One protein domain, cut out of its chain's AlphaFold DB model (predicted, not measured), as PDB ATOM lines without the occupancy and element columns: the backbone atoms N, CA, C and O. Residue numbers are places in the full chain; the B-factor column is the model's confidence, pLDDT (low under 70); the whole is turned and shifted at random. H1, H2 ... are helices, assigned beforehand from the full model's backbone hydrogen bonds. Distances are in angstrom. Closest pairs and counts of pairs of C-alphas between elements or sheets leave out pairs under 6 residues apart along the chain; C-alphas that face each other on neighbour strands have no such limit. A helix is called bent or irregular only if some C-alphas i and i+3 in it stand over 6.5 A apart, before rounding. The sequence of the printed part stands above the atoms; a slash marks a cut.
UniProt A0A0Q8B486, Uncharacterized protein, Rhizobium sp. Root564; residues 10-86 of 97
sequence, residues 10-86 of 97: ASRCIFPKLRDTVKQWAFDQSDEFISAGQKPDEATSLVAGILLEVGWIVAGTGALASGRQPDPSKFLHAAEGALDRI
ATOM      1  N   ALA A  10       1.289  47.415  -3.610       76.31
ATOM      2  CA  ALA A  10       0.328  48.435  -4.027       76.31
ATOM      3  C   ALA A  10      -0.284  48.122  -5.406       76.31
ATOM      4  O   ALA A  10      -1.501  48.198  -5.582       76.31
ATOM      5  N   SER A  11       0.536  47.698  -6.371       75.62
ATOM      6  CA  SER A  11       0.069  47.310  -7.705       75.62
ATOM      7  C   SER A  11      -0.759  46.020  -7.680       75.62
ATOM      8  O   SER A  11      -1.730  45.907  -8.431       75.62
ATOM      9  N   ARG A  12      -0.452  45.070  -6.781       77.00
ATOM     10  CA  ARG A  12      -1.241  43.832  -6.604       77.00
ATOM     11  C   ARG A  12      -2.673  44.116  -6.162       77.00
ATOM     12  O   ARG A  12      -3.583  43.436  -6.621       77.00
ATOM     13  N   CYS A  13      -2.891  45.129  -5.324       78.38
ATOM     14  CA  CYS A  13      -4.233  45.516  -4.878       78.38
ATOM     15  C   CYS A  13      -5.075  46.182  -5.980       78.38
ATOM     16  O   CYS A  13      -6.304  46.118  -5.945       78.38
ATOM     17  N   ILE A  14      -4.430  46.825  -6.954       79.69
ATOM     18  CA  ILE A  14      -5.099  47.535  -8.056       79.69
ATOM     19  C   ILE A  14      -5.462  46.565  -9.185       79.69
ATOM     20  O   ILE A  14      -6.496  46.719  -9.838       79.69
ATOM     21  N   PHE A  15      -4.629  45.544  -9.382       79.12
ATOM     22  CA  PHE A  15      -4.697  44.641 -10.524       79.12
ATOM     23  C   PHE A  15      -6.077  43.989 -10.748       79.12
ATOM     24  O   PHE A  15      -6.553  44.035 -11.883       79.12
ATOM     25  N   PRO A  16      -6.779  43.449  -9.726       84.19
ATOM     26  CA  PRO A  16      -8.091  42.834  -9.934       84.19
ATOM     27  C   PRO A  16      -9.143  43.836 -10.415       84.19
ATOM     28  O   PRO A  16      -9.856  43.564 -11.373       84.19
ATOM     29  N   LYS A  17      -9.188  45.029  -9.806       86.94
ATOM     30  CA  LYS A  17     -10.167  46.072 -10.151       86.94
ATOM     31  C   LYS A  17      -9.976  46.570 -11.578       86.94
ATOM     32  O   LYS A  17     -10.948  46.732 -12.314       86.94
ATOM     33  N   LEU A  18      -8.722  46.795 -11.972       87.75
ATOM     34  CA  LEU A  18      -8.396  47.212 -13.330       87.75
ATOM     35  C   LEU A  18      -8.774  46.127 -14.342       87.75
ATOM     36  O   LEU A  18      -9.405  46.432 -15.348       87.75
ATOM     37  N   ARG A  19      -8.442  44.863 -14.054       87.69
ATOM     38  CA  ARG A  19      -8.801  43.730 -14.914       87.69
ATOM     39  C   ARG A  19     -10.310  43.646 -15.133       87.69
ATOM     40  O   ARG A  19     -10.737  43.489 -16.272       87.69
ATOM     41  N   ASP A  20     -11.100  43.766 -14.071       90.50
ATOM     42  CA  ASP A  20     -12.556  43.658 -14.166       90.50
ATOM     43  C   ASP A  20     -13.156  44.854 -14.927       90.50
ATOM     44  O   ASP A  20     -14.054  44.670 -15.745       90.50
ATOM     45  N   THR A  21     -12.591  46.054 -14.751       93.75
ATOM     46  CA  THR A  21     -12.986  47.259 -15.505       93.75
ATOM     47  C   THR A  21     -12.715  47.103 -17.003       93.75
ATOM     48  O   THR A  21     -13.598  47.348 -17.818       93.75
ATOM     49  N   VAL A  22     -11.509  46.657 -17.376       94.38
ATOM     50  CA  VAL A  22     -11.138  46.435 -18.784       94.38
ATOM     51  C   VAL A  22     -11.989  45.328 -19.402       94.38
ATOM     52  O   VAL A  22     -12.424  45.456 -20.543       94.38
ATOM     53  N   LYS A  23     -12.270  44.259 -18.645       94.06
ATOM     54  CA  LYS A  23     -13.145  43.172 -19.091       94.06
ATOM     55  C   LYS A  23     -14.558  43.678 -19.383       94.06
ATOM     56  O   LYS A  23     -15.089  43.346 -20.435       94.06
ATOM     57  N   GLN A  24     -15.152  44.456 -18.475       95.75
ATOM     58  CA  GLN A  24     -16.498  44.998 -18.674       95.75
ATOM     59  C   GLN A  24     -16.550  45.883 -19.919       95.75
ATOM     60  O   GLN A  24     -17.352  45.622 -20.806       95.75
ATOM     61  N   TRP A  25     -15.622  46.839 -20.030       96.50
ATOM     62  CA  TRP A  25     -15.525  47.703 -21.204       96.50
ATOM     63  C   TRP A  25     -15.430  46.894 -22.506       96.50
ATOM     64  O   TRP A  25     -16.134  47.186 -23.464       96.50
ATOM     65  N   ALA A  26     -14.613  45.838 -22.540       97.38
ATOM     66  CA  ALA A  26     -14.449  45.014 -23.735       97.38
ATOM     67  C   ALA A  26     -15.750  44.317 -24.176       97.38
ATOM     68  O   ALA A  26     -16.035  44.232 -25.373       97.38
ATOM     69  N   PHE A  27     -16.548  43.824 -23.226       97.38
ATOM     70  CA  PHE A  27     -17.850  43.236 -23.541       97.38
ATOM     71  C   PHE A  27     -18.864  44.296 -23.967       97.38
ATOM     72  O   PHE A  27     -19.515  44.092 -24.986       97.38
ATOM     73  N   ASP A  28     -18.906  45.450 -23.299       97.94
ATOM     74  CA  ASP A  28     -19.787  46.555 -23.698       97.94
ATOM     75  C   ASP A  28     -19.507  46.989 -25.152       97.94
ATOM     76  O   ASP A  28     -20.425  47.159 -25.949       97.94
ATOM     77  N   GLN A  29     -18.230  47.094 -25.544       98.06
ATOM     78  CA  GLN A  29     -17.861  47.422 -26.928       98.06
ATOM     79  C   GLN A  29     -18.197  46.300 -27.916       98.06
ATOM     80  O   GLN A  29     -18.562  46.564 -29.061       98.06
ATOM     81  N   SER A  30     -18.094  45.041 -27.489       98.19
ATOM     82  CA  SER A  30     -18.506  43.907 -28.323       98.19
ATOM     83  C   SER A  30     -20.011  43.961 -28.605       98.19
ATOM     84  O   SER A  30     -20.417  43.757 -29.747       98.19
ATOM     85  N   ASP A  31     -20.824  44.316 -27.607       98.31
ATOM     86  CA  ASP A  31     -22.275  44.480 -27.748       98.31
ATOM     87  C   ASP A  31     -22.646  45.638 -28.687       98.31
ATOM     88  O   ASP A  31     -23.613  45.531 -29.448       98.31
ATOM     89  N   GLU A  32     -21.859  46.720 -28.712       98.25
ATOM     90  CA  GLU A  32     -22.016  47.800 -29.696       98.25
ATOM     91  C   GLU A  32     -21.783  47.295 -31.131       98.25
ATOM     92  O   GLU A  32     -22.593  47.568 -32.023       98.25
ATOM     93  N   PHE A  33     -20.733  46.501 -31.367       97.94
ATOM     94  CA  PHE A  33     -20.477  45.902 -32.683       97.94
ATOM     95  C   PHE A  33     -21.546  44.880 -33.087       97.94
ATOM     96  O   PHE A  33     -21.948  44.844 -34.253       97.94
ATOM     97  N   ILE A  34     -22.046  44.081 -32.139       98.31
ATOM     98  CA  ILE A  34     -23.158  43.147 -32.372       98.31
ATOM     99  C   ILE A  34     -24.425  43.919 -32.746       98.31
ATOM    100  O   ILE A  34     -25.099  43.581 -33.718       98.31
ATOM    101  N   SER A  35     -24.717  45.008 -32.033       98.12
ATOM    102  CA  SER A  35     -25.850  45.893 -32.329       98.12
ATOM    103  C   SER A  35     -25.728  46.549 -33.709       98.12
ATOM    104  O   SER A  35     -26.738  46.827 -34.354       98.12
ATOM    105  N   ALA A  36     -24.499  46.753 -34.191       97.94
ATOM    106  CA  ALA A  36     -24.204  47.223 -35.542       97.94
ATOM    107  C   ALA A  36     -24.274  46.123 -36.625       97.94
ATOM    108  O   ALA A  36     -24.087  46.421 -37.805       97.94
ATOM    109  N   GLY A  37     -24.564  44.870 -36.255       98.12
ATOM    110  CA  GLY A  37     -24.810  43.757 -37.177       98.12
ATOM    111  C   GLY A  37     -23.675  42.739 -37.309       98.12
ATOM    112  O   GLY A  37     -23.776  41.847 -38.151       98.12
ATOM    113  N   GLN A  38     -22.610  42.842 -36.508       98.00
ATOM    114  CA  GLN A  38     -21.557  41.822 -36.478       98.00
ATOM    115  C   GLN A  38     -22.026  40.550 -35.765       98.00
ATOM    116  O   GLN A  38     -22.851  40.602 -34.849       98.00
ATOM    117  N   LYS A  39     -21.464  39.396 -36.136       98.25
ATOM    118  CA  LYS A  39     -21.666  38.175 -35.345       98.25
ATOM    119  C   LYS A  39     -20.924  38.272 -34.006       98.25
ATOM    120  O   LYS A  39     -19.897  38.949 -33.936       98.25
ATOM    121  N   PRO A  40     -21.381  37.579 -32.947       97.56
ATOM    122  CA  PRO A  40     -20.737  37.653 -31.634       97.56
ATOM    123  C   PRO A  40     -19.250  37.260 -31.616       97.56
ATOM    124  O   PRO A  40     -18.447  37.905 -30.942       97.56
ATOM    125  N   ASP A  41     -18.859  36.226 -32.356       96.69
ATOM    126  CA  ASP A  41     -17.469  35.768 -32.473       96.69
ATOM    127  C   ASP A  41     -16.589  36.766 -33.243       96.69
ATOM    128  O   ASP A  41     -15.473  37.071 -32.820       96.69
ATOM    129  N   GLU A  42     -17.112  37.333 -34.330       97.88
ATOM    130  CA  GLU A  42     -16.454  38.384 -35.112       97.88
ATOM    131  C   GLU A  42     -16.281  39.670 -34.274       97.88
ATOM    132  O   GLU A  42     -15.178  40.212 -34.189       97.88
ATOM    133  N   ALA A  43     -17.331  40.122 -33.579       98.12
ATOM    134  CA  ALA A  43     -17.319  41.316 -32.729       98.12
ATOM    135  C   ALA A  43     -16.322  41.209 -31.565       98.12
ATOM    136  O   ALA A  43     -15.496  42.100 -31.357       98.12
ATOM    137  N   THR A  44     -16.361  40.097 -30.827       97.31
ATOM    138  CA  THR A  44     -15.436  39.866 -29.705       97.31
ATOM    139  C   THR A  44     -13.988  39.722 -30.178       97.31
ATOM    140  O   THR A  44     -13.077  40.211 -29.507       97.31
ATOM    141  N   SER A  45     -13.757  39.136 -31.359       97.19
ATOM    142  CA  SER A  45     -12.423  39.051 -31.970       97.19
ATOM    143  C   SER A  45     -11.871  40.422 -32.366       97.19
ATOM    144  O   SER A  45     -10.688  40.687 -32.146       97.19
ATOM    145  N   LEU A  46     -12.712  41.318 -32.897       97.38
ATOM    146  CA  LEU A  46     -12.318  42.697 -33.209       97.38
ATOM    147  C   LEU A  46     -11.856  43.440 -31.951       97.38
ATOM    148  O   LEU A  46     -10.768  44.017 -31.934       97.38
ATOM    149  N   VAL A  47     -12.646  43.379 -30.875       97.94
ATOM    150  CA  VAL A  47     -12.293  44.028 -29.604       97.94
ATOM    151  C   VAL A  47     -11.026  43.414 -29.000       97.94
ATOM    152  O   VAL A  47     -10.158  44.145 -28.518       97.94
ATOM    153  N   ALA A  48     -10.866  42.090 -29.065       95.94
ATOM    154  CA  ALA A  48      -9.645  41.423 -28.620       95.94
ATOM    155  C   ALA A  48      -8.405  41.893 -29.404       95.94
ATOM    156  O   ALA A  48      -7.360  42.141 -28.800       95.94
ATOM    157  N   GLY A  49      -8.527  42.077 -30.723       96.19
ATOM    158  CA  GLY A  49      -7.473  42.647 -31.567       96.19
ATOM    159  C   GLY A  49      -7.067  44.054 -31.124       96.19
ATOM    160  O   GLY A  49      -5.884  44.311 -30.898       96.19
ATOM    161  N   ILE A  50      -8.044  44.932 -30.881       96.69
ATOM    162  CA  ILE A  50      -7.805  46.293 -30.375       96.69
ATOM    163  C   ILE A  50      -7.073  46.259 -29.025       96.69
ATOM    164  O   ILE A  50      -6.117  47.001 -28.809       96.69
ATOM    165  N   LEU A  51      -7.479  45.379 -28.105       96.06
ATOM    166  CA  LEU A  51      -6.822  45.246 -26.802       96.06
ATOM    167  C   LEU A  51      -5.365  44.774 -26.918       96.06
ATOM    168  O   LEU A  51      -4.522  45.226 -26.141       96.06
ATOM    169  N   LEU A  52      -5.050  43.901 -27.881       95.44
ATOM    170  CA  LEU A  52      -3.672  43.490 -28.161       95.44
ATOM    171  C   LEU A  52      -2.835  44.656 -28.700       95.44
ATOM    172  O   LEU A  52      -1.717  44.866 -28.226       95.44
ATOM    173  N   GLU A  53      -3.379  45.444 -29.629       96.00
ATOM    174  CA  GLU A  53      -2.719  46.646 -30.152       96.00
ATOM    175  C   GLU A  53      -2.447  47.668 -29.044       96.00
ATOM    176  O   GLU A  53      -1.319  48.140 -28.885       96.00
ATOM    177  N   VAL A  54      -3.454  47.962 -28.215       96.44
ATOM    178  CA  VAL A  54      -3.319  48.861 -27.060       96.44
ATOM    179  C   VAL A  54      -2.287  48.322 -26.070       96.44
ATOM    180  O   VAL A  54      -1.435  49.075 -25.594       96.44
ATOM    181  N   GLY A  55      -2.310  47.018 -25.785       95.31
ATOM    182  CA  GLY A  55      -1.323  46.363 -24.930       95.31
ATOM    183  C   GLY A  55       0.105  46.531 -25.453       95.31
ATOM    184  O   GLY A  55       1.014  46.839 -24.675       95.31
ATOM    185  N   TRP A  56       0.301  46.397 -26.767       97.00
ATOM    186  CA  TRP A  56       1.594  46.627 -27.405       97.00
ATOM    187  C   TRP A  56       2.034  48.088 -27.311       97.00
ATOM    188  O   TRP A  56       3.184  48.347 -26.951       97.00
ATOM    189  N   ILE A  57       1.132  49.043 -27.553       97.56
ATOM    190  CA  ILE A  57       1.417  50.478 -27.404       97.56
ATOM    191  C   ILE A  57       1.888  50.775 -25.976       97.56
ATOM    192  O   ILE A  57       2.949  51.368 -25.796       97.56
ATOM    193  N   VAL A  58       1.162  50.305 -24.957       95.69
ATOM    194  CA  VAL A  58       1.523  50.514 -23.544       95.69
ATOM    195  C   VAL A  58       2.903  49.925 -23.225       95.69
ATOM    196  O   VAL A  58       3.752  50.608 -22.641       95.69
ATOM    197  N   ALA A  59       3.158  48.676 -23.629       94.31
ATOM    198  CA  ALA A  59       4.439  48.011 -23.398       94.31
ATOM    199  C   ALA A  59       5.599  48.720 -24.123       94.31
ATOM    200  O   ALA A  59       6.666  48.942 -23.539       94.31
ATOM    201  N   GLY A  60       5.381  49.110 -25.381       96.50
ATOM    202  CA  GLY A  60       6.348  49.816 -26.211       96.50
ATOM    203  C   GLY A  60       6.683  51.201 -25.663       96.50
ATOM    204  O   GLY A  60       7.859  51.528 -25.514       96.50
ATOM    205  N   THR A  61       5.678  51.986 -25.268       97.25
ATOM    206  CA  THR A  61       5.884  53.293 -24.628       97.25
ATOM    207  C   THR A  61       6.697  53.160 -23.341       97.25
ATOM    208  O   THR A  61       7.633  53.932 -23.134       97.25
ATOM    209  N   GLY A  62       6.420  52.154 -22.505       95.06
ATOM    210  CA  GLY A  62       7.211  51.889 -21.300       95.06
ATOM    211  C   GLY A  62       8.674  51.530 -21.596       95.06
ATOM    212  O   GLY A  62       9.586  51.992 -20.901       95.06
ATOM    213  N   ALA A  63       8.927  50.741 -22.647       95.31
ATOM    214  CA  ALA A  63      10.282  50.421 -23.093       95.31
ATOM    215  C   ALA A  63      11.034  51.673 -23.570       95.31
ATOM    216  O   ALA A  63      12.148  51.923 -23.101       95.31
ATOM    217  N   LEU A  64      10.397  52.487 -24.418       97.12
ATOM    218  CA  LEU A  64      10.962  53.733 -24.943       97.12
ATOM    219  C   LEU A  64      11.257  54.744 -23.831       97.12
ATOM    220  O   LEU A  64      12.348  55.310 -23.797       97.12
ATOM    221  N   ALA A  65      10.341  54.912 -22.872       96.62
ATOM    222  CA  ALA A  65      10.547  55.767 -21.700       96.62
ATOM    223  C   ALA A  65      11.740  55.315 -20.835       96.62
ATOM    224  O   ALA A  65      12.355  56.125 -20.149       96.62
ATOM    225  N   SER A  66      12.097  54.030 -20.904       95.31
ATOM    226  CA  SER A  66      13.273  53.456 -20.239       95.31
ATOM    227  C   SER A  66      14.543  53.487 -21.109       95.31
ATOM    228  O   SER A  66      15.525  52.831 -20.761       95.31
ATOM    229  N   GLY A  67      14.524  54.155 -22.269       97.00
ATOM    230  CA  GLY A  67      15.647  54.203 -23.212       97.00
ATOM    231  C   GLY A  67      15.914  52.891 -23.960       97.00
ATOM    232  O   GLY A  67      17.009  52.696 -24.484       97.00
ATOM    233  N   ARG A  68      14.947  51.965 -23.999       96.06
ATOM    234  CA  ARG A  68      15.067  50.662 -24.672       96.06
ATOM    235  C   ARG A  68      14.200  50.614 -25.925       96.06
ATOM    236  O   ARG A  68      13.139  51.227 -25.976       96.06
ATOM    237  N   GLN A  69      14.622  49.826 -26.912       97.00
ATOM    238  CA  GLN A  69      13.770  49.504 -28.056       97.00
ATOM    239  C   GLN A  69      12.676  48.505 -27.639       97.00
ATOM    240  O   GLN A  69      12.988  47.543 -26.925       97.00
ATOM    241  N   PRO A  70      11.411  48.717 -28.048       96.25
ATOM    242  CA  PRO A  70      10.356  47.723 -27.903       96.25
ATOM    243  C   PRO A  70      10.748  46.406 -28.578       96.25
ATOM    244  O   PRO A  70      11.276  46.402 -29.686       96.25
ATOM    245  N   ASP A  71      10.482  45.291 -27.904       96.00
ATOM    246  CA  ASP A  71      10.833  43.944 -28.357       96.00
ATOM    247  C   ASP A  71       9.540  43.152 -28.614       96.00
ATOM    248  O   ASP A  71       8.888  42.731 -27.648       96.00
ATOM    249  N   PRO A  72       9.132  42.979 -29.887       95.88
ATOM    250  CA  PRO A  72       7.893  42.284 -30.227       95.88
ATOM    251  C   PRO A  72       7.876  40.833 -29.746       95.88
ATOM    252  O   PRO A  72       6.846  40.354 -29.282       95.88
ATOM    253  N   SER A  73       9.016  40.138 -29.787       96.12
ATOM    254  CA  SER A  73       9.106  38.738 -29.361       96.12
ATOM    255  C   SER A  73       8.843  38.589 -27.866       96.12
ATOM    256  O   SER A  73       8.144  37.665 -27.453       96.12
ATOM    257  N   LYS A  74       9.323  39.527 -27.038       93.06
ATOM    258  CA  LYS A  74       8.998  39.538 -25.601       93.06
ATOM    259  C   LYS A  74       7.526  39.806 -25.328       93.06
ATOM    260  O   LYS A  74       6.975  39.226 -24.394       93.06
ATOM    261  N   PHE A  75       6.897  40.682 -26.107       95.50
ATOM    262  CA  PHE A  75       5.465  40.940 -25.973       95.50
ATOM    263  C   PHE A  75       4.635  39.714 -26.361       95.50
ATOM    264  O   PHE A  75       3.760  39.316 -25.598       95.50
ATOM    265  N   LEU A  76       4.967  39.068 -27.484       95.00
ATOM    266  CA  LEU A  76       4.315  37.833 -27.921       95.00
ATOM    267  C   LEU A  76       4.439  36.730 -26.868       95.00
ATOM    268  O   LEU A  76       3.432  36.143 -26.491       95.00
ATOM    269  N   HIS A  77       5.629  36.532 -26.298       93.06
ATOM    270  CA  HIS A  77       5.821  35.546 -25.236       93.06
ATOM    271  C   HIS A  77       4.965  35.837 -23.988       93.06
ATOM    272  O   HIS A  77       4.417  34.932 -23.357       93.06
ATOM    273  N   ALA A  78       4.801  37.115 -23.627       90.56
ATOM    274  CA  ALA A  78       3.925  37.506 -22.527       90.56
ATOM    275  C   ALA A  78       2.435  37.270 -22.843       90.56
ATOM    276  O   ALA A  78       1.677  36.887 -21.944       90.56
ATOM    277  N   ALA A  79       2.026  37.486 -24.098       91.44
ATOM    278  CA  ALA A  79       0.677  37.203 -24.582       91.44
ATOM    279  C   ALA A  79       0.382  35.694 -24.596       91.44
ATOM    280  O   ALA A  79      -0.643  35.282 -24.060       91.44
ATOM    281  N   GLU A  80       1.302  34.866 -25.094       91.62
ATOM    282  CA  GLU A  80       1.217  33.397 -25.034       91.62
ATOM    283  C   GLU A  80       1.038  32.916 -23.590       91.62
ATOM    284  O   GLU A  80       0.078  32.217 -23.271       91.62
ATOM    285  N   GLY A  81       1.876  33.404 -22.670       89.50
ATOM    286  CA  GLY A  81       1.738  33.070 -21.255       89.50
ATOM    287  C   GLY A  81       0.412  33.538 -20.633       89.50
ATOM    288  O   GLY A  81       0.006  33.014 -19.595       89.50
ATOM    289  N   ALA A  82      -0.275  34.533 -21.209       87.75
ATOM    290  CA  ALA A  82      -1.616  34.923 -20.776       87.75
ATOM    291  C   ALA A  82      -2.688  33.925 -21.223       87.75
ATOM    292  O   ALA A  82      -3.597  33.653 -20.437       87.75
ATOM    293  N   LEU A  83      -2.548  33.349 -22.420       88.06
ATOM    294  CA  LEU A  83      -3.426  32.289 -22.914       88.06
ATOM    295  C   LEU A  83      -3.325  31.040 -22.031       88.06
ATOM    296  O   LEU A  83      -4.349  30.517 -21.604       88.06
ATOM    297  N   ASP A  84      -2.115  30.643 -21.628       86.00
ATOM    298  CA  ASP A  84      -1.906  29.468 -20.764       86.00
ATOM    299  C   ASP A  84      -2.599  29.573 -19.393       86.00
ATOM    300  O   ASP A  84      -2.967  28.567 -18.776       86.00
ATOM    301  N   ARG A  85      -2.782  30.803 -18.894       83.31
ATOM    302  CA  ARG A  85      -3.452  31.075 -17.613       83.31
ATOM    303  C   ARG A  85      -4.975  31.028 -17.711       83.31
ATOM    304  O   ARG A  85      -5.630  30.879 -16.679       83.31
ATOM    305  N   ILE A  86      -5.543  31.187 -18.905       81.94
ATOM    306  CA  ILE A  86      -6.987  31.263 -19.128       81.94
ATOM    307  C   ILE A  86      -7.429  29.970 -19.802       81.94
ATOM    308  O   ILE A  86      -7.271  29.783 -21.001       81.94
TER     309      ILE A  86
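What this domain is: This is residues 10 to 86 of the 97 residues of an uncharacterized protein of Rhizobium sp. Root564 (UniProt A0A0Q8B486). Two long helices, H2 and H1, form an open V: they meet near their linked ends, and residues 10 to 21 of H1 stick out free. At the other end of H2, the shorter H3 folds back at a slant near H2, and its residues 80 to 85 stick out free. The printed part has 77 residues, with three named helices in the order H1, H2, H3 and no named strand; its class is all helix. It is loose, with a radius of gyration of the C-alphas of 14.8 A, and elongated, spanning 44 by 28 by 25 A.

Where its parts are: H2 is residues 40 to 65, 37.5 A from first to last C-alpha; C-alpha 40 is at (-20.737, 37.653, -31.634). H1 is residues 10 to 35, 38.6 A long, beginning with C-alpha 10 at (0.328, 48.435, -4.027). H1 has a kink of 28 degrees near residue 17 and is only just irregular: C-alphas 13 and 16 are 6.9 A apart. H3 is residues 72 to 85, ending with C-alpha 85 at (-3.452, 31.075, -17.613).

How they stand to each other: H1 and H2 form a helical hairpin and touch, with residues 26 to 34 of H1 and 40 to 48 of H2 alone. Their closest C-alphas, of Ser 30 and Ala 43, are 5.2 A apart. They run opposite ways at a steep tilt of 39 degrees. H2 and H3 are close but not clearly touching; their closest C-alphas, of Trp 56 and Phe 75, are 7.0 A apart. They run opposite ways at a steep tilt of 49 degrees. H1 and H3 are apart. In H2 every O i to N i+4 pair is within hydrogen-bond range; in H1 19 of 22 are, and in H3 9 of 10.

The domain as a whole: The two C-alphas farthest apart, of Gly 37 and Gly 67, are 44.1 A apart. The printed part has no cut. The link from H1 to H2 is tight, and that from H2 to H3 is short. The mean pLDDT of the printed part is 93.5, and no printed residue is under 70.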